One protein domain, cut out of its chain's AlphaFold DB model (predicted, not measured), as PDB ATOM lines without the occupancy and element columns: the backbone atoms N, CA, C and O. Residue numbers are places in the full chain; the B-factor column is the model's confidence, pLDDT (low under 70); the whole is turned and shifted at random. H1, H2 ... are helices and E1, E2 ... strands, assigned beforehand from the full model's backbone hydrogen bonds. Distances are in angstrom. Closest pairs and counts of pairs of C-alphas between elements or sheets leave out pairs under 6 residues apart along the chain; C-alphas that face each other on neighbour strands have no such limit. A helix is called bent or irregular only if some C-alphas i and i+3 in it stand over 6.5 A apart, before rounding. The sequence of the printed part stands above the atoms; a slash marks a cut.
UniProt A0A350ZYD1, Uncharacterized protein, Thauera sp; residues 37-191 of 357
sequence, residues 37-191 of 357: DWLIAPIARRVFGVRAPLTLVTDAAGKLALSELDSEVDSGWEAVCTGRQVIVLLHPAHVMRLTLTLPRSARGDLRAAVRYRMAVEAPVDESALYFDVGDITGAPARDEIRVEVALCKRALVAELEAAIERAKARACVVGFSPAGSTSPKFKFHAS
ATOM      1  N   ASP A  37     179.338 154.264 229.398       64.19
ATOM      2  CA  ASP A  37     179.276 153.709 228.038       64.19
ATOM      3  C   ASP A  37     180.598 153.021 227.654       64.19
ATOM      4  O   ASP A  37     180.579 151.949 227.040       64.19
ATOM      5  N   TRP A  38     181.743 153.561 228.086       64.19
ATOM      6  CA  TRP A  38     183.051 152.928 227.891       64.19
ATOM      7  C   TRP A  38     183.161 151.600 228.651       64.19
ATOM      8  O   TRP A  38     183.626 150.612 228.079       64.19
ATOM      9  N   LEU A  39     182.722 151.544 229.907       61.59
ATOM     10  CA  LEU A  39     182.850 150.350 230.752       61.59
ATOM     11  C   LEU A  39     181.848 149.246 230.384       61.59
ATOM     12  O   LEU A  39     182.170 148.055 230.425       61.59
ATOM     13  N   ILE A  40     180.637 149.627 229.974       58.75
ATOM     14  CA  ILE A  40     179.551 148.695 229.658       58.75
ATOM     15  C   ILE A  40     179.700 148.133 228.241       58.75
ATOM     16  O   ILE A  40     179.420 146.953 228.032       58.75
ATOM     17  N   ALA A  41     180.177 148.907 227.263       55.59
ATOM     18  CA  ALA A  41     180.297 148.439 225.880       55.59
ATOM     19  C   ALA A  41     181.150 147.160 225.683       55.59
ATOM     20  O   ALA A  41     180.744 146.316 224.877       55.59
ATOM     21  N   PRO A  42     182.306 146.957 226.347       54.81
ATOM     22  CA  PRO A  42     183.087 145.728 226.217       54.81
ATOM     23  C   PRO A  42     182.492 144.563 227.023       54.81
ATOM     24  O   PRO A  42     182.480 143.435 226.531       54.81
ATOM     25  N   ILE A  43     181.932 144.817 228.212       54.91
ATOM     26  CA  ILE A  43     181.303 143.779 229.050       54.91
ATOM     27  C   ILE A  43     180.007 143.281 228.403       54.91
ATOM     28  O   ILE A  43     179.791 142.075 228.304       54.91
ATOM     29  N   ALA A  44     179.187 144.180 227.860       53.09
ATOM     30  CA  ALA A  44     177.989 143.818 227.116       53.09
ATOM     31  C   ALA A  44     178.331 143.022 225.846       53.09
ATOM     32  O   ALA A  44     177.668 142.032 225.547       53.09
ATOM     33  N   ARG A  45     179.404 143.383 225.127       53.47
ATOM     34  CA  ARG A  45     179.881 142.603 223.973       53.47
ATOM     35  C   ARG A  45     180.330 141.190 224.364       53.47
ATOM     36  O   ARG A  45     180.020 140.245 223.642       53.47
ATOM     37  N   ARG A  46     181.001 141.038 225.512       51.31
ATOM     38  CA  ARG A  46     181.536 139.754 226.002       51.31
ATOM     39  C   ARG A  46     180.468 138.844 226.616       51.31
ATOM     40  O   ARG A  46     180.508 137.642 226.388       51.31
ATOM     41  N   VAL A  47     179.506 139.409 227.347       49.41
ATOM     42  CA  VAL A  47     178.434 138.664 228.034       49.41
ATOM     43  C   VAL A  47     177.264 138.350 227.098       49.41
ATOM     44  O   VAL A  47     176.704 137.261 227.169       49.41
ATOM     45  N   PHE A  48     176.903 139.258 226.181       54.12
ATOM     46  CA  PHE A  48     175.760 139.051 225.280       54.12
ATOM     47  C   PHE A  48     176.122 138.423 223.929       54.12
ATOM     48  O   PHE A  48     175.233 138.237 223.097       54.12
ATOM     49  N   GLY A  49     177.398 138.091 223.689       48.34
ATOM     50  CA  GLY A  49     177.830 137.384 222.477       48.34
ATOM     51  C   GLY A  49     177.399 138.075 221.178       48.34
ATOM     52  O   GLY A  49     177.147 137.408 220.172       48.34
ATOM     53  N   VAL A  50     177.251 139.405 221.201       54.88
ATOM     54  CA  VAL A  50     176.817 140.184 220.038       54.88
ATOM     55  C   VAL A  50     178.001 140.265 219.082       54.88
ATOM     56  O   VAL A  50     178.801 141.197 219.135       54.88
ATOM     57  N   ARG A  51     178.141 139.248 218.227       60.91
ATOM     58  CA  ARG A  51     178.998 139.333 217.043       60.91
ATOM     59  C   ARG A  51     178.518 140.526 216.217       60.91
ATOM     60  O   ARG A  51     177.308 140.688 216.044       60.91
ATOM     61  N   ALA A  52     179.458 141.360 215.774       66.69
ATOM     62  CA  ALA A  52     179.152 142.521 214.948       66.69
ATOM     63  C   ALA A  52     178.270 142.095 213.757       66.69
ATOM     64  O   ALA A  52     178.463 140.991 213.231       66.69
ATOM     65  N   PRO A  53     177.263 142.905 213.385       75.38
ATOM     66  CA  PRO A  53     176.428 142.588 212.240       75.38
ATOM     67  C   PRO A  53     177.298 142.546 210.980       75.38
ATOM     68  O   PRO A  53     178.088 143.458 210.754       75.38
ATOM     69  N   LEU A  54     177.154 141.482 210.194       83.25
ATOM     70  CA  LEU A  54     177.855 141.314 208.925       83.25
ATOM     71  C   LEU A  54     177.172 142.170 207.860       83.25
ATOM     72  O   LEU A  54     175.940 142.135 207.764       83.25
ATOM     73  N   THR A  55     177.944 142.900 207.058       85.81
ATOM     74  CA  THR A  55     177.380 143.738 205.996       85.81
ATOM     75  C   THR A  55     177.595 143.087 204.636       85.81
ATOM     76  O   THR A  55     178.722 142.864 204.203       85.81
ATOM     77  N   LEU A  56     176.494 142.789 203.951       86.62
ATOM     78  CA  LEU A  56     176.486 142.333 202.567       86.62
ATOM     79  C   LEU A  56     176.071 143.483 201.657       86.62
ATOM     80  O   LEU A  56     175.172 144.256 201.991       86.62
ATOM     81  N   VAL A  57     176.691 143.570 200.491       87.94
ATOM     82  CA  VAL A  57     176.355 144.533 199.444       87.94
ATOM     83  C   VAL A  57     175.861 143.752 198.234       87.94
ATOM     84  O   VAL A  57     176.412 142.705 197.901       87.94
ATOM     85  N   THR A  58     174.799 144.222 197.585       86.94
ATOM     86  CA  THR A  58     174.369 143.633 196.310       86.94
ATOM     87  C   THR A  58     175.105 144.291 195.147       86.94
ATOM     88  O   THR A  58     175.285 145.510 195.163       86.94
ATOM     89  N   ASP A  59     175.442 143.535 194.109       85.44
ATOM     90  CA  ASP A  59     175.919 144.085 192.837       85.44
ATOM     91  C   ASP A  59     174.760 144.606 191.953       85.44
ATOM     92  O   ASP A  59     173.573 144.513 192.295       85.44
ATOM     93  N   ALA A  60     175.091 145.156 190.780       82.69
ATOM     94  CA  ALA A  60     174.100 145.616 189.805       82.69
ATOM     95  C   ALA A  60     173.199 144.487 189.260       82.69
ATOM     96  O   ALA A  60     172.090 144.764 188.811       82.69
ATOM     97  N   ALA A  61     173.635 143.228 189.341       81.06
ATOM     98  CA  ALA A  61     172.850 142.051 188.974       81.06
ATOM     99  C   ALA A  61     171.976 141.525 190.131       81.06
ATOM    100  O   ALA A  61     171.172 140.619 189.922       81.06
ATOM    101  N   GLY A  62     172.103 142.089 191.337       77.12
ATOM    102  CA  GLY A  62     171.361 141.673 192.529       77.12
ATOM    103  C   GLY A  62     171.999 140.509 193.291       77.12
ATOM    104  O   GLY A  62     171.383 139.978 194.213       77.12
ATOM    105  N   LYS A  63     173.229 140.107 192.953       84.19
ATOM    106  CA  LYS A  63     173.975 139.080 193.687       84.19
ATOM    107  C   LYS A  63     174.593 139.663 194.950       84.19
ATOM    108  O   LYS A  63     175.067 140.795 194.956       84.19
ATOM    109  N   LEU A  64     174.595 138.866 196.014       85.38
ATOM    110  CA  LEU A  64     175.169 139.222 197.308       85.38
ATOM    111  C   LEU A  64     176.688 139.020 197.308       85.38
ATOM    112  O   LEU A  64     177.179 137.954 196.935       85.38
ATOM    113  N   ALA A  65     177.407 140.027 197.793       84.12
ATOM    114  CA  ALA A  65     178.832 139.991 198.080       84.12
ATOM    115  C   ALA A  65     179.100 140.538 199.491       84.12
ATOM    116  O   ALA A  65     178.285 141.276 200.051       84.12
ATOM    117  N   LEU A  66     180.235 140.167 200.082       81.75
ATOM    118  CA  LEU A  66     180.706 140.787 201.323       81.75
ATOM    119  C   LEU A  66     181.070 142.250 201.050       81.75
ATOM    120  O   LEU A  66     181.603 142.577 199.991       81.75
ATOM    121  N   SER A  67     180.758 143.137 201.996       78.25
ATOM    122  CA  SER A  67     181.229 144.521 201.928       78.25
ATOM    123  C   SER A  67     182.755 144.559 202.005       78.25
ATOM    124  O   SER A  67     183.337 143.757 202.728       78.25
ATOM    125  N   GLU A  68     183.388 145.555 201.373       65.56
ATOM    126  CA  GLU A  68     184.855 145.723 201.368       65.56
ATOM    127  C   GLU A  68     185.496 145.639 202.773       65.56
ATOM    128  O   GLU A  68     186.556 145.044 202.943       65.56
ATOM    129  N   LEU A  69     184.793 146.143 203.792       63.53
ATOM    130  CA  LEU A  69     185.171 146.116 205.212       63.53
ATOM    131  C   LEU A  69     185.209 144.713 205.849       63.53
ATOM    132  O   LEU A  69     185.889 144.530 206.853       63.53
ATOM    133  N   ASP A  70     184.481 143.747 205.287       63.34
ATOM    134  CA  ASP A  70     184.343 142.371 205.785       63.34
ATOM    135  C   ASP A  70     185.038 141.345 204.850       63.34
ATOM    136  O   ASP A  70     184.907 140.134 205.042       63.34
ATOM    137  N   SER A  71     185.786 141.816 203.838       59.81
ATOM    138  CA  SER A  71     186.378 140.999 202.755       59.81
ATOM    139  C   SER A  71     187.574 140.142 203.154       59.81
ATOM    140  O   SER A  71     188.041 139.353 202.340       59.81
ATOM    141  N   GLU A  72     188.096 140.274 204.375       57.00
ATOM    142  CA  GLU A  72     189.222 139.448 204.848       57.00
ATOM    143  C   GLU A  72     188.856 137.959 204.977       57.00
ATOM    144  O   GLU A  72     189.715 137.110 205.214       57.00
ATOM    145  N   VAL A  73     187.574 137.620 204.830       60.41
ATOM    146  CA  VAL A  73     187.072 136.261 204.958       60.41
ATOM    147  C   VAL A  73     187.016 135.591 203.582       60.41
ATOM    148  O   VAL A  73     186.062 135.763 202.835       60.41
ATOM    149  N   ASP A  74     188.013 134.751 203.293       52.81
ATOM    150  CA  ASP A  74     188.185 133.963 202.052       52.81
ATOM    151  C   ASP A  74     187.113 132.861 201.838       52.81
ATOM    152  O   ASP A  74     187.221 131.986 200.983       52.81
ATOM    153  N   SER A  75     186.051 132.867 202.649       62.59
ATOM    154  CA  SER A  75     184.921 131.943 202.528       62.59
ATOM    155  C   SER A  75     183.697 132.673 201.988       62.59
ATOM    156  O   SER A  75     183.413 133.808 202.363       62.59
ATOM    157  N   GLY A  76     182.948 132.001 201.105       76.69
ATOM    158  CA  GLY A  76     181.717 132.543 200.533       76.69
ATOM    159  C   GLY A  76     180.771 133.086 201.610       76.69
ATOM    160  O   GLY A  76     180.655 132.515 202.699       76.69
ATOM    161  N   TRP A  77     180.077 134.186 201.297       83.38
ATOM    162  CA  TRP A  77     179.252 134.938 202.253       83.38
ATOM    163  C   TRP A  77     178.235 134.061 203.006       83.38
ATOM    164  O   TRP A  77     177.935 134.326 204.172       83.38
ATOM    165  N   GLU A  78     177.746 132.988 202.377       84.31
ATOM    166  CA  GLU A  78     176.792 132.035 202.952       84.31
ATOM    167  C   GLU A  78     177.309 131.390 204.250       84.31
ATOM    168  O   GLU A  78     176.589 131.320 205.250       84.31
ATOM    169  N   ALA A  79     178.582 130.984 204.279       82.50
ATOM    170  CA  ALA A  79     179.186 130.351 205.452       82.50
ATOM    171  C   ALA A  79     179.344 131.349 206.612       82.50
ATOM    172  O   ALA A  79     179.105 131.020 207.776       82.50
ATOM    173  N   VAL A  80     179.688 132.599 206.291       83.44
ATOM    174  CA  VAL A  80     179.929 133.669 207.272       83.44
ATOM    175  C   VAL A  80     178.627 134.149 207.921       83.44
ATOM    176  O   VAL A  80     178.616 134.537 209.095       83.44
ATOM    177  N   CYS A  81     177.515 134.086 207.186       84.38
ATOM    178  CA  CYS A  81     176.199 134.527 207.649       84.38
ATOM    179  C   CYS A  81     175.576 133.623 208.721       84.38
ATOM    180  O   CYS A  81     174.736 134.092 209.497       84.38
ATOM    181  N   THR A  82     175.988 132.355 208.801       84.31
ATOM    182  CA  THR A  82     175.341 131.356 209.663       84.31
ATOM    183  C   THR A  82     175.332 131.803 211.134       84.31
ATOM    184  O   THR A  82     176.370 132.050 211.753       84.31
ATOM    185  N   GLY A  83     174.132 131.933 211.712       80.44
ATOM    186  CA  GLY A  83     173.928 132.336 213.110       80.44
ATOM    187  C   GLY A  83     174.256 133.802 213.440       80.44
ATOM    188  O   GLY A  83     174.165 134.193 214.610       80.44
ATOM    189  N   ARG A  84     174.610 134.633 212.450       82.94
ATOM    190  CA  ARG A  84     174.917 136.064 212.630       82.94
ATOM    191  C   ARG A  84     173.739 136.960 212.248       82.94
ATOM    192  O   ARG A  84     172.784 136.531 211.602       82.94
ATOM    193  N   GLN A  85     173.790 138.211 212.699       84.81
ATOM    194  CA  GLN A  85     172.918 139.262 212.175       84.81
ATOM    195  C   GLN A  85     173.540 139.810 210.892       84.81
ATOM    196  O   GLN A  85     174.740 140.069 210.867       84.81
ATOM    197  N   VAL A  86     172.726 139.980 209.857       87.62
ATOM    198  CA  VAL A  86     173.145 140.392 208.520       87.62
ATOM    199  C   VAL A  86     172.417 141.678 208.139       87.62
ATOM    200  O   VAL A  86     171.205 141.814 208.336       87.62
ATOM    201  N   ILE A  87     173.168 142.635 207.612       89.94
ATOM    202  CA  ILE A  87     172.669 143.873 207.025       89.94
ATOM    203  C   ILE A  87     172.961 143.796 205.533       89.94
ATOM    204  O   ILE A  87     174.108 143.623 205.146       89.94
ATOM    205  N   VAL A  88     171.935 143.933 204.701       90.25
ATOM    206  CA  VAL A  88     172.076 143.960 203.246       90.25
ATOM    207  C   VAL A  88     171.891 145.381 202.749       90.25
ATOM    208  O   VAL A  88     170.841 145.993 202.967       90.25
ATOM    209  N   LEU A  89     172.909 145.886 202.067       91.62
ATOM    210  CA  LEU A  89     172.908 147.167 201.383       91.62
ATOM    211  C   LEU A  89     172.654 146.940 199.894       91.62
ATOM    212  O   LEU A  89     173.433 146.284 199.202       91.62
ATOM    213  N   LEU A  90     171.540 147.481 199.409       91.62
ATOM    214  CA  LEU A  90     171.171 147.411 198.002       91.62
ATOM    215  C   LEU A  90     172.088 148.286 197.142       91.62
ATOM    216  O   LEU A  90     172.503 149.372 197.549       91.62
ATOM    217  N   HIS A  91     172.341 147.832 195.919       90.94
ATOM    218  CA  HIS A  91     173.038 148.601 194.900       90.94
ATOM    219  C   HIS A  91     172.174 149.804 194.492       90.94
ATOM    220  O   HIS A  91     170.951 149.656 194.386       90.94
ATOM    221  N   PRO A  92     172.767 150.966 194.160       89.00
ATOM    222  CA  PRO A  92     172.022 152.117 193.645       89.00
ATOM    223  C   PRO A  92     171.126 151.804 192.436       89.00
ATOM    224  O   PRO A  92     170.077 152.414 192.285       89.00
ATOM    225  N   ALA A  93     171.497 150.825 191.605       89.25
ATOM    226  CA  ALA A  93     170.705 150.404 190.441       89.25
ATOM    227  C   ALA A  93     169.343 149.776 190.806       89.25
ATOM    228  O   ALA A  93     168.415 149.804 190.002       89.25
ATOM    229  N   HIS A  94     169.211 149.232 192.020       89.56
ATOM    230  CA  HIS A  94     167.992 148.565 192.500       89.56
ATOM    231  C   HIS A  94     167.091 149.485 193.325       89.56
ATOM    232  O   HIS A  94     166.040 149.053 193.811       89.56
ATOM    233  N   VAL A  95     167.504 150.741 193.513       91.12
ATOM    234  CA  VAL A  95     166.834 151.705 194.383       91.12
ATOM    235  C   VAL A  95     166.509 152.965 193.600       91.12
ATOM    236  O   VAL A  95     167.393 153.702 193.173       91.12
ATOM    237  N   MET A  96     165.219 153.261 193.472       90.56
ATOM    238  CA  MET A  96     164.773 154.530 192.914       90.56
ATOM    239  C   MET A  96     164.701 155.568 194.031       90.56
ATOM    240  O   MET A  96     163.988 155.384 195.017       90.56
ATOM    241  N   ARG A  97     165.446 156.664 193.879       90.88
ATOM    242  CA  ARG A  97     165.404 157.810 194.792       90.88
ATOM    243  C   ARG A  97     164.566 158.905 194.172       90.88
ATOM    244  O   ARG A  97     164.800 159.295 193.032       90.88
ATOM    245  N   LEU A  98     163.630 159.427 194.944       89.38
ATOM    246  CA  LEU A  98     162.795 160.541 194.536       89.38
ATOM    247  C   LEU A  98     162.684 161.564 195.653       89.38
ATOM    248  O   LEU A  98     162.853 161.268 196.834       89.38
ATOM    249  N   THR A  99     162.458 162.802 195.248       90.38
ATOM    250  CA  THR A  99     162.375 163.937 196.154       90.38
ATOM    251  C   THR A  99     160.970 164.501 196.064       90.38
ATOM    252  O   THR A  99     160.579 164.995 195.010       90.38
ATOM    253  N   LEU A 100     160.210 164.418 197.157       89.31
ATOM    254  CA  LEU A 100     158.822 164.881 197.212       89.31
ATOM    255  C   LEU A 100     158.714 166.178 198.008       89.31
ATOM    256  O   LEU A 100     159.416 166.377 199.001       89.31
ATOM    257  N   THR A 101     157.811 167.052 197.573       91.00
ATOM    258  CA  THR A 101     157.404 168.266 198.279       91.00
ATOM    259  C   THR A 101     156.085 168.013 199.003       91.00
ATOM    260  O   THR A 101     155.048 167.784 198.399       91.00
ATOM    261  N   LEU A 102     156.112 167.996 200.325       90.50
ATOM    262  CA  LEU A 102     154.935 167.750 201.151       90.50
ATOM    263  C   LEU A 102     154.514 169.051 201.833       90.50
ATOM    264  O   LEU A 102     155.375 169.888 202.118       90.50
ATOM    265  N   PRO A 103     153.222 169.233 202.144       90.94
ATOM    266  CA  PRO A 103     152.800 170.354 202.971       90.94
ATOM    267  C   PRO A 103     153.453 170.246 204.350       90.94
ATOM    268  O   PRO A 103     153.665 169.152 204.882       90.94
ATOM    269  N   ARG A 104     153.763 171.378 204.976       89.38
ATOM    270  CA  ARG A 104     154.448 171.418 206.275       89.38
ATOM    271  C   ARG A 104     153.654 170.720 207.383       89.38
ATOM    272  O   ARG A 104     154.261 170.177 208.309       89.38
ATOM    273  N   SER A 105     152.326 170.681 207.273       88.69
ATOM    274  CA  SER A 105     151.433 169.931 208.167       88.69
ATOM    275  C   SER A 105     151.742 168.427 208.205       88.69
ATOM    276  O   SER A 105     151.587 167.797 209.251       88.69
ATOM    277  N   ALA A 106     152.283 167.860 207.121       88.38
ATOM    278  CA  ALA A 106     152.667 166.451 207.036       88.38
ATOM    279  C   ALA A 106     153.878 166.080 207.905       88.38
ATOM    280  O   ALA A 106     154.194 164.901 208.042       88.38
ATOM    281  N   ARG A 107     154.565 167.049 208.528       85.75
ATOM    282  CA  ARG A 107     155.751 166.793 209.360       85.75
ATOM    283  C   ARG A 107     155.483 165.831 210.528       85.75
ATOM    284  O   ARG A 107     156.414 165.164 210.966       85.75
ATOM    285  N   GLY A 108     154.244 165.767 211.022       86.81
ATOM    286  CA  GLY A 108     153.844 164.837 212.085       86.81
ATOM    287  C   GLY A 108     153.732 163.376 211.630       86.81
ATOM    288  O   GLY A 108     154.013 162.479 212.419       86.81
ATOM    289  N   ASP A 109     153.383 163.140 210.363       90.00
ATOM    290  CA  ASP A 109     153.280 161.804 209.766       90.00
ATOM    291  C   ASP A 109     153.711 161.833 208.292       90.00
ATOM    292  O   ASP A 109     152.910 161.823 207.351       90.00
ATOM    293  N   LEU A 110     155.031 161.873 208.096       89.12
ATOM    294  CA  LEU A 110     155.631 161.914 206.764       89.12
ATOM    295  C   LEU A 110     155.300 160.661 205.949       89.12
ATOM    296  O   LEU A 110     155.154 160.739 204.733       89.12
ATOM    297  N   ARG A 111     155.163 159.498 206.598       88.94
ATOM    298  CA  ARG A 111     154.951 158.227 205.899       88.94
ATOM    299  C   ARG A 111     153.555 158.153 205.292       88.94
ATOM    300  O   ARG A 111     153.421 157.714 204.150       88.94
ATOM    301  N   ALA A 112     152.527 158.588 206.023       89.12
ATOM    302  CA  ALA A 112     151.173 158.663 205.485       89.12
ATOM    303  C   ALA A 112     151.074 159.669 204.330       89.12
ATOM    304  O   ALA A 112     150.479 159.352 203.301       89.12
ATOM    305  N   ALA A 113     151.716 160.834 204.463       90.12
ATOM    306  CA  ALA A 113     151.712 161.858 203.425       90.12
ATOM    307  C   ALA A 113     152.446 161.421 202.147       90.12
ATOM    308  O   ALA A 113     151.932 161.631 201.050       90.12
ATOM    309  N   VAL A 114     153.606 160.763 202.273       88.94
ATOM    310  CA  VAL A 114     154.324 160.175 201.128       88.94
ATOM    311  C   VAL A 114     153.463 159.130 200.428       88.94
ATOM    312  O   VAL A 114     153.344 159.174 199.210       88.94
ATOM    313  N   ARG A 115     152.815 158.231 201.176       88.25
ATOM    314  CA  ARG A 115     151.937 157.200 200.603       88.25
ATOM    315  C   ARG A 115     150.764 157.792 199.827       88.25
ATOM    316  O   ARG A 115     150.506 157.361 198.710       88.25
ATOM    317  N   TYR A 116     150.097 158.800 200.389       88.12
ATOM    318  CA  TYR A 116     149.026 159.511 199.690       88.12
ATOM    319  C   TYR A 116     149.539 160.148 198.396       88.12
ATOM    320  O   TYR A 116     148.945 159.976 197.337       88.12
ATOM    321  N   ARG A 117     150.681 160.840 198.464       86.44
ATOM    322  CA  ARG A 117     151.255 161.518 197.301       86.44
ATOM    323  C   ARG A 117     151.698 160.547 196.216       86.44
ATOM    324  O   ARG A 117     151.433 160.795 195.049       86.44
ATOM    325  N   MET A 118     152.295 159.422 196.603       84.75
ATOM    326  CA  MET A 118     152.639 158.349 195.678       84.75
ATOM    327  C   MET A 118     151.397 157.775 194.998       84.75
ATOM    328  O   MET A 118     151.404 157.657 193.782       84.75
ATOM    329  N   ALA A 119     150.320 157.497 195.740       84.06
ATOM    330  CA  ALA A 119     149.078 156.979 195.160       84.06
ATOM    331  C   ALA A 119     148.453 157.930 194.119       84.06
ATOM    332  O   ALA A 119     147.825 157.468 193.170       84.06
ATOM    333  N   VAL A 120     148.637 159.243 194.291       84.31
ATOM    334  CA  VAL A 120     148.130 160.272 193.370       84.31
ATOM    335  C   VAL A 120     149.052 160.481 192.163       84.31
ATOM    336  O   VAL A 120     148.569 160.565 191.039       84.31
ATOM    337  N   GLU A 121     150.366 160.594 192.378       78.88
ATOM    338  CA  GLU A 121     151.330 160.974 191.331       78.88
ATOM    339  C   GLU A 121     151.805 159.785 190.484       78.88
ATOM    340  O   GLU A 121     152.140 159.954 189.314       78.88
ATOM    341  N   ALA A 122     151.839 158.581 191.056       70.19
ATOM    342  CA  ALA A 122     152.273 157.375 190.370       70.19
ATOM    343  C   ALA A 122     151.449 156.186 190.885       70.19
ATOM    344  O   ALA A 122     151.825 155.607 191.907       70.19
ATOM    345  N   PRO A 123     150.351 155.794 190.201       69.88
ATOM    346  CA  PRO A 123     149.527 154.642 190.567       69.88
ATOM    347  C   PRO A 123     150.289 153.338 190.292       69.88
ATOM    348  O   PRO A 123     149.968 152.554 189.403       69.88
ATOM    349  N   VAL A 124     151.367 153.137 191.036       69.00
ATOM    350  CA  VAL A 124     152.114 151.897 191.109       69.00
ATOM    351  C   VAL A 124     151.485 151.080 192.221       69.00
ATOM    352  O   VAL A 124     151.120 151.614 193.268       69.00
ATOM    353  N   ASP A 125     151.368 149.780 191.991       77.44
ATOM    354  CA  ASP A 125     150.861 148.851 192.986       77.44
ATOM    355  C   ASP A 125     151.717 148.923 194.267       77.44
ATOM    356  O   ASP A 125     152.880 148.505 194.293       77.44
ATOM    357  N   GLU A 126     151.145 149.480 195.340       73.25
ATOM    358  CA  GLU A 126     151.800 149.602 196.650       73.25
ATOM    359  C   GLU A 126     152.205 148.220 197.185       73.25
ATOM    360  O   GLU A 126     153.202 148.078 197.898       73.25
ATOM    361  N   SER A 127     151.481 147.172 196.781       80.38
ATOM    362  CA  SER A 127     151.780 145.799 197.170       80.38
ATOM    363  C   SER A 127     153.023 145.227 196.490       80.38
ATOM    364  O   SER A 127     153.518 144.202 196.954       80.38
ATOM    365  N   ALA A 128     153.567 145.894 195.462       86.19
ATOM    366  CA  ALA A 128     154.754 145.476 194.712       86.19
ATOM    367  C   ALA A 128     156.041 146.218 195.123       86.19
ATOM    368  O   ALA A 128     157.147 145.791 194.763       86.19
ATOM    369  N   LEU A 129     155.934 147.294 195.915       88.75
ATOM    370  CA  LEU A 129     157.060 148.152 196.296       88.75
ATOM    371  C   LEU A 129     157.253 148.248 197.815       88.75
ATOM    372  O   LEU A 129     156.309 148.238 198.603       88.75
ATOM    373  N   TYR A 130     158.512 148.347 198.235       90.81
ATOM    374  CA  TYR A 130     158.863 148.870 199.550       90.81
ATOM    375  C   TYR A 130     159.341 150.306 199.386       90.81
ATOM    376  O   TYR A 130     160.084 150.616 198.456       90.81
ATOM    377  N   PHE A 131     158.949 151.169 200.318       90.50
ATOM    378  CA  PHE A 131     159.448 152.534 200.396       90.50
ATOM    379  C   PHE A 131     159.855 152.872 201.826       90.50
ATOM    380  O   PHE A 131     159.271 152.368 202.795       90.50
ATOM    381  N   ASP A 132     160.848 153.746 201.943       91.50
ATOM    382  CA  ASP A 132     161.222 154.368 203.204       91.50
ATOM    383  C   ASP A 132     161.475 155.862 203.010       91.50
ATOM    384  O   ASP A 132     161.852 156.317 201.924       91.50
ATOM    385  N   VAL A 133     161.235 156.621 204.074       89.06
ATOM    386  CA  VAL A 133     161.280 158.082 204.065       89.06
ATOM    387  C   VAL A 133     162.528 158.537 204.806       89.06
ATOM    388  O   VAL A 133     162.742 158.180 205.963       89.06
ATOM    389  N   GLY A 134     163.360 159.308 204.115       86.06
ATOM    390  CA  GLY A 134     164.593 159.868 204.646       86.06
ATOM    391  C   GLY A 134     164.381 161.210 205.338       86.06
ATOM    392  O   GLY A 134     163.270 161.604 205.695       86.06
ATOM    393  N   ASP A 135     165.486 161.925 205.516       85.38
ATOM    394  CA  ASP A 135     165.491 163.219 206.188       85.38
ATOM    395  C   ASP A 135     164.814 164.316 205.351       85.38
ATOM    396  O   ASP A 135     164.756 164.268 204.117       85.38
ATOM    397  N   ILE A 136     164.336 165.350 206.045       86.50
ATOM    398  CA  ILE A 136     163.842 166.577 205.417       86.50
ATOM    399  C   ILE A 136     165.058 167.343 204.884       86.50
ATOM    400  O   ILE A 136     165.879 167.827 205.663       86.50
ATOM    401  N   THR A 137     165.170 167.460 203.564       84.12
ATOM    402  CA  THR A 137     166.317 168.083 202.885       84.12
ATOM    403  C   THR A 137     166.181 169.596 202.742       84.12
ATOM    404  O   THR A 137     167.173 170.279 202.501       84.12
ATOM    405  N   GLY A 138     164.978 170.148 202.915       83.00
ATOM    406  CA  GLY A 138     164.757 171.592 202.882       83.00
ATOM    407  C   GLY A 138     163.289 171.993 202.984       83.00
ATOM    408  O   GLY A 138     162.409 171.148 203.125       83.00
ATOM    409  N   ALA A 139     163.029 173.295 202.899       82.38
ATOM    410  CA  ALA A 139     161.690 173.878 202.858       82.38
ATOM    411  C   ALA A 139     161.629 174.860 201.673       82.38
ATOM    412  O   ALA A 139     162.089 175.992 201.811       82.38
ATOM    413  N   PRO A 140     161.167 174.420 200.486       76.56
ATOM    414  CA  PRO A 140     161.198 175.249 199.279       76.56
ATOM    415  C   PRO A 140     160.251 176.457 199.364       76.56
ATOM    416  O   PRO A 140     160.507 177.471 198.723       76.56
ATOM    417  N   ALA A 141     159.203 176.370 200.185       83.88
ATOM    418  CA  ALA A 141     158.274 177.454 200.484       83.88
ATOM    419  C   ALA A 141     157.920 177.460 201.981       83.88
ATOM    420  O   ALA A 141     158.169 176.490 202.697       83.88
ATOM    421  N   ARG A 142     157.306 178.550 202.470       80.06
ATOM    422  CA  ARG A 142     156.968 178.735 203.900       80.06
ATOM    423  C   ARG A 142     156.090 177.609 204.470       80.06
ATOM    424  O   ARG A 142     156.181 177.325 205.671       80.06
ATOM    425  N   ASP A 143     155.280 176.987 203.614       86.81
ATOM    426  CA  ASP A 143     154.331 175.929 203.969       86.81
ATOM    427  C   ASP A 143     154.629 174.572 203.308       86.81
ATOM    428  O   ASP A 143     153.813 173.656 203.353       86.81
ATOM    429  N   GLU A 144     155.822 174.403 202.738       90.50
ATOM    430  CA  GLU A 144     156.241 173.148 202.115       90.50
ATOM    431  C   GLU A 144     157.540 172.628 202.725       90.50
ATOM    432  O   GLU A 144     158.411 173.379 203.167       90.50
ATOM    433  N   ILE A 145     157.695 171.311 202.711       91.38
ATOM    434  CA  ILE A 145     158.906 170.604 203.107       91.38
ATOM    435  C   ILE A 145     159.316 169.652 201.992       91.38
ATOM    436  O   ILE A 145     158.480 169.051 201.327       91.38
ATOM    437  N   ARG A 146     160.618 169.502 201.784       91.56
ATOM    438  CA  ARG A 146     161.192 168.588 200.805       91.56
ATOM    439  C   ARG A 146     161.778 167.383 201.520       91.56
ATOM    440  O   ARG A 146     162.525 167.545 202.483       91.56
ATOM    441  N   VAL A 147     161.433 166.190 201.055       91.69
ATOM    442  CA  VAL A 147     161.809 164.929 201.697       91.69
ATOM    443  C   VAL A 147     162.354 163.964 200.654       91.69
ATOM    444  O   VAL A 147     161.810 163.862 199.552       91.69
ATOM    445  N   GLU A 148     163.434 163.264 200.995       91.75
ATOM    446  CA  GLU A 148     163.924 162.141 200.192       91.75
ATOM    447  C   GLU A 148     163.118 160.878 200.481       91.75
ATOM    448  O   GLU A 148     162.906 160.507 201.635       91.75
ATOM    449  N   VAL A 149     162.742 160.165 199.431       90.62
ATOM    450  CA  VAL A 149     162.116 158.850 199.515       90.62
ATOM    451  C   VAL A 149     162.925 157.892 198.657       90.62
ATOM    452  O   VAL A 149     163.328 158.220 197.538       90.62
ATOM    453  N   ALA A 150     163.169 156.702 199.189       91.81
ATOM    454  CA  ALA A 150     163.796 155.616 198.456       91.81
ATOM    455  C   ALA A 150     162.785 154.485 198.269       91.81
ATOM    456  O   ALA A 150     162.004 154.192 199.178       91.81
ATOM    457  N   LEU A 151     162.804 153.857 197.095       91.19
ATOM    458  CA  LEU A 151     161.896 152.784 196.716       91.19
ATOM    459  C   LEU A 151     162.678 151.604 196.159       91.19
ATOM    460  O   LEU A 151     163.653 151.790 195.429       91.19
ATOM    461  N   CYS A 152     162.209 150.396 196.445       91.88
ATOM    462  CA  CYS A 152     162.725 149.175 195.841       91.88
ATOM    463  C   CYS A 152     161.602 148.168 195.560       91.88
ATOM    464  O   CYS A 152     160.517 148.220 196.146       91.88
ATOM    465  N   LYS A 153     161.867 147.236 194.639       91.62
ATOM    466  CA  LYS A 153     160.928 146.163 194.288       91.62
ATOM    467  C   LYS A 153     160.867 145.126 195.406       91.62
ATOM    468  O   LYS A 153     161.900 144.640 195.863       91.62
ATOM    469  N   ARG A 154     159.660 144.718 195.799       90.62
ATOM    470  CA  ARG A 154     159.478 143.686 196.835       90.62
ATOM    471  C   ARG A 154     159.969 142.314 196.399       90.62
ATOM    472  O   ARG A 154     160.489 141.595 197.242       90.62
ATOM    473  N   ALA A 155     159.844 141.981 195.112       90.81
ATOM    474  CA  ALA A 155     160.338 140.720 194.556       90.81
ATOM    475  C   ALA A 155     161.842 140.536 194.825       90.81
ATOM    476  O   ALA A 155     162.247 139.516 195.366       90.81
ATOM    477  N   LEU A 156     162.639 141.581 194.578       90.44
ATOM    478  CA  LEU A 156     164.075 141.573 194.855       90.44
ATOM    479  C   LEU A 156     164.361 141.362 196.348       90.44
ATOM    480  O   LEU A 156     165.208 140.558 196.716       90.44
ATOM    481  N   VAL A 157     163.637 142.055 197.230       90.25
ATOM    482  CA  VAL A 157     163.812 141.881 198.681       90.25
ATOM    483  C   VAL A 157     163.450 140.459 199.126       90.25
ATOM    484  O   VAL A 157     164.147 139.910 199.974       90.25
ATOM    485  N   ALA A 158     162.413 139.853 198.541       90.44
ATOM    486  CA  ALA A 158     162.013 138.477 198.831       90.44
ATOM    487  C   ALA A 158     163.059 137.451 198.357       90.44
ATOM    488  O   ALA A 158     163.360 136.506 199.083       90.44
ATOM    489  N   GLU A 159     163.663 137.652 197.183       90.75
ATOM    490  CA  GLU A 159     164.763 136.813 196.689       90.75
ATOM    491  C   GLU A 159     165.990 136.878 197.610       90.75
ATOM    492  O   GLU A 159     166.577 135.844 197.945       90.75
ATOM    493  N   LEU A 160     166.347 138.082 198.070       89.94
ATOM    494  CA  LEU A 160     167.444 138.283 199.017       89.94
ATOM    495  C   LEU A 160     167.142 137.658 200.381       89.94
ATOM    496  O   LEU A 160     168.015 137.027 200.973       89.94
ATOM    497  N   GLU A 161     165.915 137.805 200.880       89.25
ATOM    498  CA  GLU A 161     165.482 137.169 202.125       89.25
ATOM    499  C   GLU A 161     165.596 135.644 202.020       89.25
ATOM    500  O   GLU A 161     166.256 135.033 202.858       89.25
ATOM    501  N   ALA A 162     165.090 135.045 200.939       89.25
ATOM    502  CA  ALA A 162     165.208 133.610 200.692       89.25
ATOM    503  C   ALA A 162     166.673 133.145 200.588       89.25
ATOM    504  O   ALA A 162     167.020 132.060 201.059       89.25
ATOM    505  N   ALA A 163     167.559 133.950 199.992       88.38
ATOM    506  CA  ALA A 163     168.990 133.653 199.943       88.38
ATOM    507  C   ALA A 163     169.639 133.650 201.336       88.38
ATOM    508  O   ALA A 163     170.437 132.768 201.654       88.38
ATOM    509  N   ILE A 164     169.258 134.591 202.192       88.12
ATOM    510  CA  ILE A 164     169.816 134.743 203.540       88.12
ATOM    511  C   ILE A 164     169.246 133.707 204.513       88.12
ATOM    512  O   ILE A 164     169.960 133.225 205.396       88.12
ATOM    513  N   GLU A 165     167.983 133.321 204.335       87.31
ATOM    514  CA  GLU A 165     167.373 132.205 205.057       87.31
ATOM    515  C   GLU A 165     168.064 130.880 204.722       87.31
ATOM    516  O   GLU A 165     168.391 130.117 205.635       87.31
ATOM    517  N   ARG A 166     168.387 130.637 203.442       87.88
ATOM    518  CA  ARG A 166     169.208 129.484 203.026       87.88
ATOM    519  C   ARG A 166     170.581 129.481 203.701       87.88
ATOM    520  O   ARG A 166     171.035 128.428 204.141       87.88
ATOM    521  N   ALA A 167     171.182 130.656 203.881       86.38
ATOM    522  CA  ALA A 167     172.435 130.840 204.616       86.38
ATOM    523  C   ALA A 167     172.294 130.766 206.156       86.38
ATOM    524  O   ALA A 167     173.261 131.012 206.881       86.38
ATOM    525  N   LYS A 168     171.104 130.436 206.689       86.06
ATOM    526  CA  LYS A 168     170.821 130.267 208.129       86.06
ATOM    527  C   LYS A 168     171.244 131.467 208.987       86.06
ATOM    528  O   LYS A 168     171.715 131.309 210.122       86.06
ATOM    529  N   ALA A 169     171.086 132.684 208.468       85.56
ATOM    530  CA  ALA A 169     171.325 133.888 209.254       85.56
ATOM    531  C   ALA A 169     170.303 134.018 210.396       85.56
ATOM    532  O   ALA A 169     169.138 133.645 210.274       85.56
ATOM    533  N   ARG A 170     170.724 134.594 211.527       81.44
ATOM    534  CA  ARG A 170     169.857 134.786 212.704       81.44
ATOM    535  C   ARG A 170     168.834 135.902 212.493       81.44
ATOM    536  O   ARG A 170     167.739 135.855 213.054       81.44
ATOM    537  N   ALA A 171     169.222 136.949 211.772       83.25
ATOM    538  CA  ALA A 171     168.360 138.077 211.447       83.25
ATOM    539  C   ALA A 171     168.914 138.850 210.245       83.25
ATOM    540  O   ALA A 171     170.121 139.044 210.157       83.25
ATOM    541  N   CYS A 172     168.026 139.346 209.389       87.50
ATOM    542  CA  CYS A 172     168.320 140.177 208.223       87.50
ATOM    543  C   CYS A 172     167.646 141.561 208.316       87.50
ATOM    544  O   CYS A 172     166.503 141.667 208.787       87.50
ATOM    545  N   VAL A 173     168.336 142.604 207.847       89.88
ATOM    546  CA  VAL A 173     167.763 143.914 207.488       89.88
ATOM    547  C   VAL A 173     168.204 144.268 206.077       89.88
ATOM    548  O   VAL A 173     169.401 144.293 205.816       89.88
ATOM    549  N   VAL A 174     167.255 144.609 205.208       89.88
ATOM    550  CA  VAL A 174     167.530 145.074 203.844       89.88
ATOM    551  C   VAL A 174     167.302 146.579 203.774       89.88
ATOM    552  O   VAL A 174     166.248 147.088 204.177       89.88
ATOM    553  N   GLY A 175     168.293 147.304 203.269       91.69
ATOM    554  CA  GLY A 175     168.253 148.754 203.182       91.69
ATOM    555  C   GLY A 175     169.192 149.321 202.127       91.69
ATOM    556  O   GLY A 175     169.820 148.595 201.367       91.69
ATOM    557  N   PHE A 176     169.270 150.644 202.080       90.50
ATOM    558  CA  PHE A 176     170.126 151.380 201.156       90.50
ATOM    559  C   PHE A 176     170.860 152.503 201.882       90.50
ATOM    560  O   PHE A 176     170.313 153.139 202.792       90.50
ATOM    561  N   SER A 177     172.099 152.760 201.465       87.00
ATOM    562  CA  SER A 177     172.904 153.863 201.975       87.00
ATOM    563  C   SER A 177     173.699 154.520 200.843       87.00
ATOM    564  O   SER A 177     174.482 153.838 200.188       87.00
ATOM    565  N   PRO A 178     173.531 155.831 200.596       74.44
ATOM    566  CA  PRO A 178     174.151 156.507 199.455       74.44
ATOM    567  C   PRO A 178     175.651 156.828 199.616       74.44
ATOM    568  O   PRO A 178     176.208 157.457 198.726       74.44
ATOM    569  N   ALA A 179     176.310 156.447 200.720       67.56
ATOM    570  CA  ALA A 179     177.668 156.918 201.038       67.56
ATOM    571  C   ALA A 179     178.559 155.887 201.762       67.56
ATOM    572  O   ALA A 179     179.226 156.229 202.734       67.56
ATOM    573  N   GLY A 180     178.538 154.614 201.350       63.12
ATOM    574  CA  GLY A 180     179.441 153.587 201.907       63.12
ATOM    575  C   GLY A 180     179.290 153.333 203.415       63.12
ATOM    576  O   GLY A 180     180.136 152.690 204.027       63.12
ATOM    577  N   SER A 181     178.225 153.843 204.044       73.25
ATOM    578  CA  SER A 181     177.971 153.612 205.463       73.25
ATOM    579  C   SER A 181     177.540 152.168 205.686       73.25
ATOM    580  O   SER A 181     176.626 151.676 205.025       73.25
ATOM    581  N   THR A 182     178.125 151.539 206.702       69.56
ATOM    582  CA  THR A 182     177.790 150.191 207.188       69.56
ATOM    583  C   THR A 182     176.344 150.087 207.693       69.56
ATOM    584  O   THR A 182     175.795 148.997 207.831       69.56
ATOM    585  N   SER A 183     175.696 151.223 207.980       79.38
ATOM    586  CA  SER A 183     174.306 151.260 208.431       79.38
ATOM    587  C   SER A 183     173.365 151.769 207.331       79.38
ATOM    588  O   SER A 183     173.655 152.787 206.693       79.38
ATOM    589  N   PRO A 184     172.212 151.108 207.112       82.94
ATOM    590  CA  PRO A 184     171.262 151.537 206.097       82.94
ATOM    591  C   PRO A 184     170.580 152.837 206.534       82.94
ATOM    592  O   PRO A 184     169.929 152.870 207.589       82.94
ATOM    593  N   LYS A 185     170.707 153.885 205.706       85.50
ATOM    594  CA  LYS A 185     169.981 155.155 205.868       85.50
ATOM    595  C   LYS A 185     168.485 154.936 205.634       85.50
ATOM    596  O   LYS A 185     167.678 155.372 206.445       85.50
ATOM    597  N   PHE A 186     168.150 154.192 204.581       86.94
ATOM    598  CA  PHE A 186     166.788 153.781 204.244       86.94
ATOM    599  C   PHE A 186     166.609 152.291 204.546       86.94
ATOM    600  O   PHE A 186     167.445 151.476 204.152       86.94
ATOM    601  N   LYS A 187     165.540 151.918 205.250       89.44
ATOM    602  CA  LYS A 187     165.242 150.553 205.705       89.44
ATOM    603  C   LYS A 187     163.937 150.074 205.083       89.44
ATOM    604  O   LYS A 187     162.855 150.471 205.506       89.44
ATOM    605  N   PHE A 188     164.048 149.160 204.128       86.88
ATOM    606  CA  PHE A 188     162.900 148.640 203.387       86.88
ATOM    607  C   PHE A 188     162.239 147.467 204.098       86.88
ATOM    608  O   PHE A 188     161.016 147.406 204.206       86.88
ATOM    609  N   HIS A 189     163.053 146.546 204.620       85.69
ATOM    610  CA  HIS A 189     162.562 145.335 205.258       85.69
ATOM    611  C   HIS A 189     163.446 144.925 206.439       85.69
ATOM    612  O   HIS A 189     164.670 145.075 206.418       85.69
ATOM    613  N   ALA A 190     162.820 144.389 207.485       81.88
ATOM    614  CA  ALA A 190     163.510 143.796 208.620       81.88
ATOM    615  C   ALA A 190     162.830 142.478 208.985       81.88
ATOM    616  O   ALA A 190     161.655 142.472 209.351       81.88
ATOM    617  N   SER A 191     163.604 141.396 208.950       79.06
ATOM    618  CA  SER A 191     163.141 140.063 209.336       79.06
ATOM    619  C   SER A 191     162.601 140.036 210.774       79.06
ATOM    620  O   SER A 191     163.018 140.812 211.650       79.06
TER     621      SER A 191
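AT A GLANCE: This is residues 37 to 191 of the 357 residues of an uncharacterized protein of Thauera sp (UniProt A0A350ZYD1). Two lobes sit side by side, each a strongly twisted sheet with a helix over one face: five strands with H5, and three longer strands with H4. Strand E8 of the first sheet packs on E5 of the second, and residues 37 to 49, of which 37 to 47 belong to H1, stick out as a free arm. The printed part has 155 residues with five named helices and eight named strands, in the order H1 E1 E2 H2 E3 E4 H3 H4 E5 E6 H5 E7 E8, of mixed class. The sheet E2 E1 E3 E7 E8 is mixed, and E4 E6 E5 is antiparallel. The whole is only just loose, close to compact, with a radius of gyration of the C-alphas of 18.1 A and spans of 51 by 41 by 23 A.

HOW THE PARTS SIT: Begin at H1, residues 37 to 47, on neither sheet. E1, residues 54 to 58, and E2, residues 64 to 66, form a hairpin, with N 57 and O 65 within hydrogen-bond range at 2.8 A. H2, residues 77 to 81, lies over E1, its height over the sheet 8.1 A. E3, residues 85 to 89, is parallel to E1, with N 56 to O 87 at 2.8 A. E4, residues 96 to 103, opens the second sheet; H3, residues 104 to 108, only grazes it, and is irregular, but only just: C-alphas 105 and 108 are 6.9 A apart. H4, residues 110 to 121, makes two layers with that sheet, being on one face; its closest C-alphas to E5, residues 129 to 138, are Arg 111 and Val 133, 6.6 A. E5 bends by 59 degrees at residue 135 and forms a hairpin with E6, residues 144 to 153, with N 134 to O 148 at 2.8 A. E6 is antiparallel to E4, with N 98 to O 149 at 2.9 A. E4, H3, H4 and E5 make a split strand-helix-strand unit, two strands running the same way with E6 between them, its crossover right-handed. H5, residues 154 to 166, makes two layers with the first sheet, over E3 and E7, residues 171 to 176, at a height of 8.6 A; the closest C-alphas of H5 and E7 are Val 157 and Val 174, 7.1 A. E7 is parallel to E3, with N 88 to O 173 at 2.8 A, and forms a hairpin with E8, residues 186 to 190, with N 176 to O 186 at 2.9 A. The closest C-alphas of E5 and E8 are Tyr 130 and Phe 188, 5.6 A. Every O i to N i+4 pair is within hydrogen-bond range in H2, H4 and H5; H1 has 5 of 7, and H3 0 of 1 with 1 of 2 O i to N i+3 pairs.

IN THESE COORDINATES: Find C-alpha 37 at (179.276, 153.709, 228.038), where H1 begins. E6 runs 28.5 A from C-alpha 144 at (156.241, 173.148, 202.115); E5 is 25.5 A, E4 22.2 A and H5 18.3 A long. E8 ends at C-alpha 190, (163.510, 143.796, 208.620).

THE WHOLE: The farthest C-alphas, Asp 74 and Arg 142, are 54.6 A apart. The printed part has no cut and no long link. Its mean pLDDT is 81.4; residues 37 to 52, 68 to 75, 123 to 124, 179 to 180 and 182 are under 70.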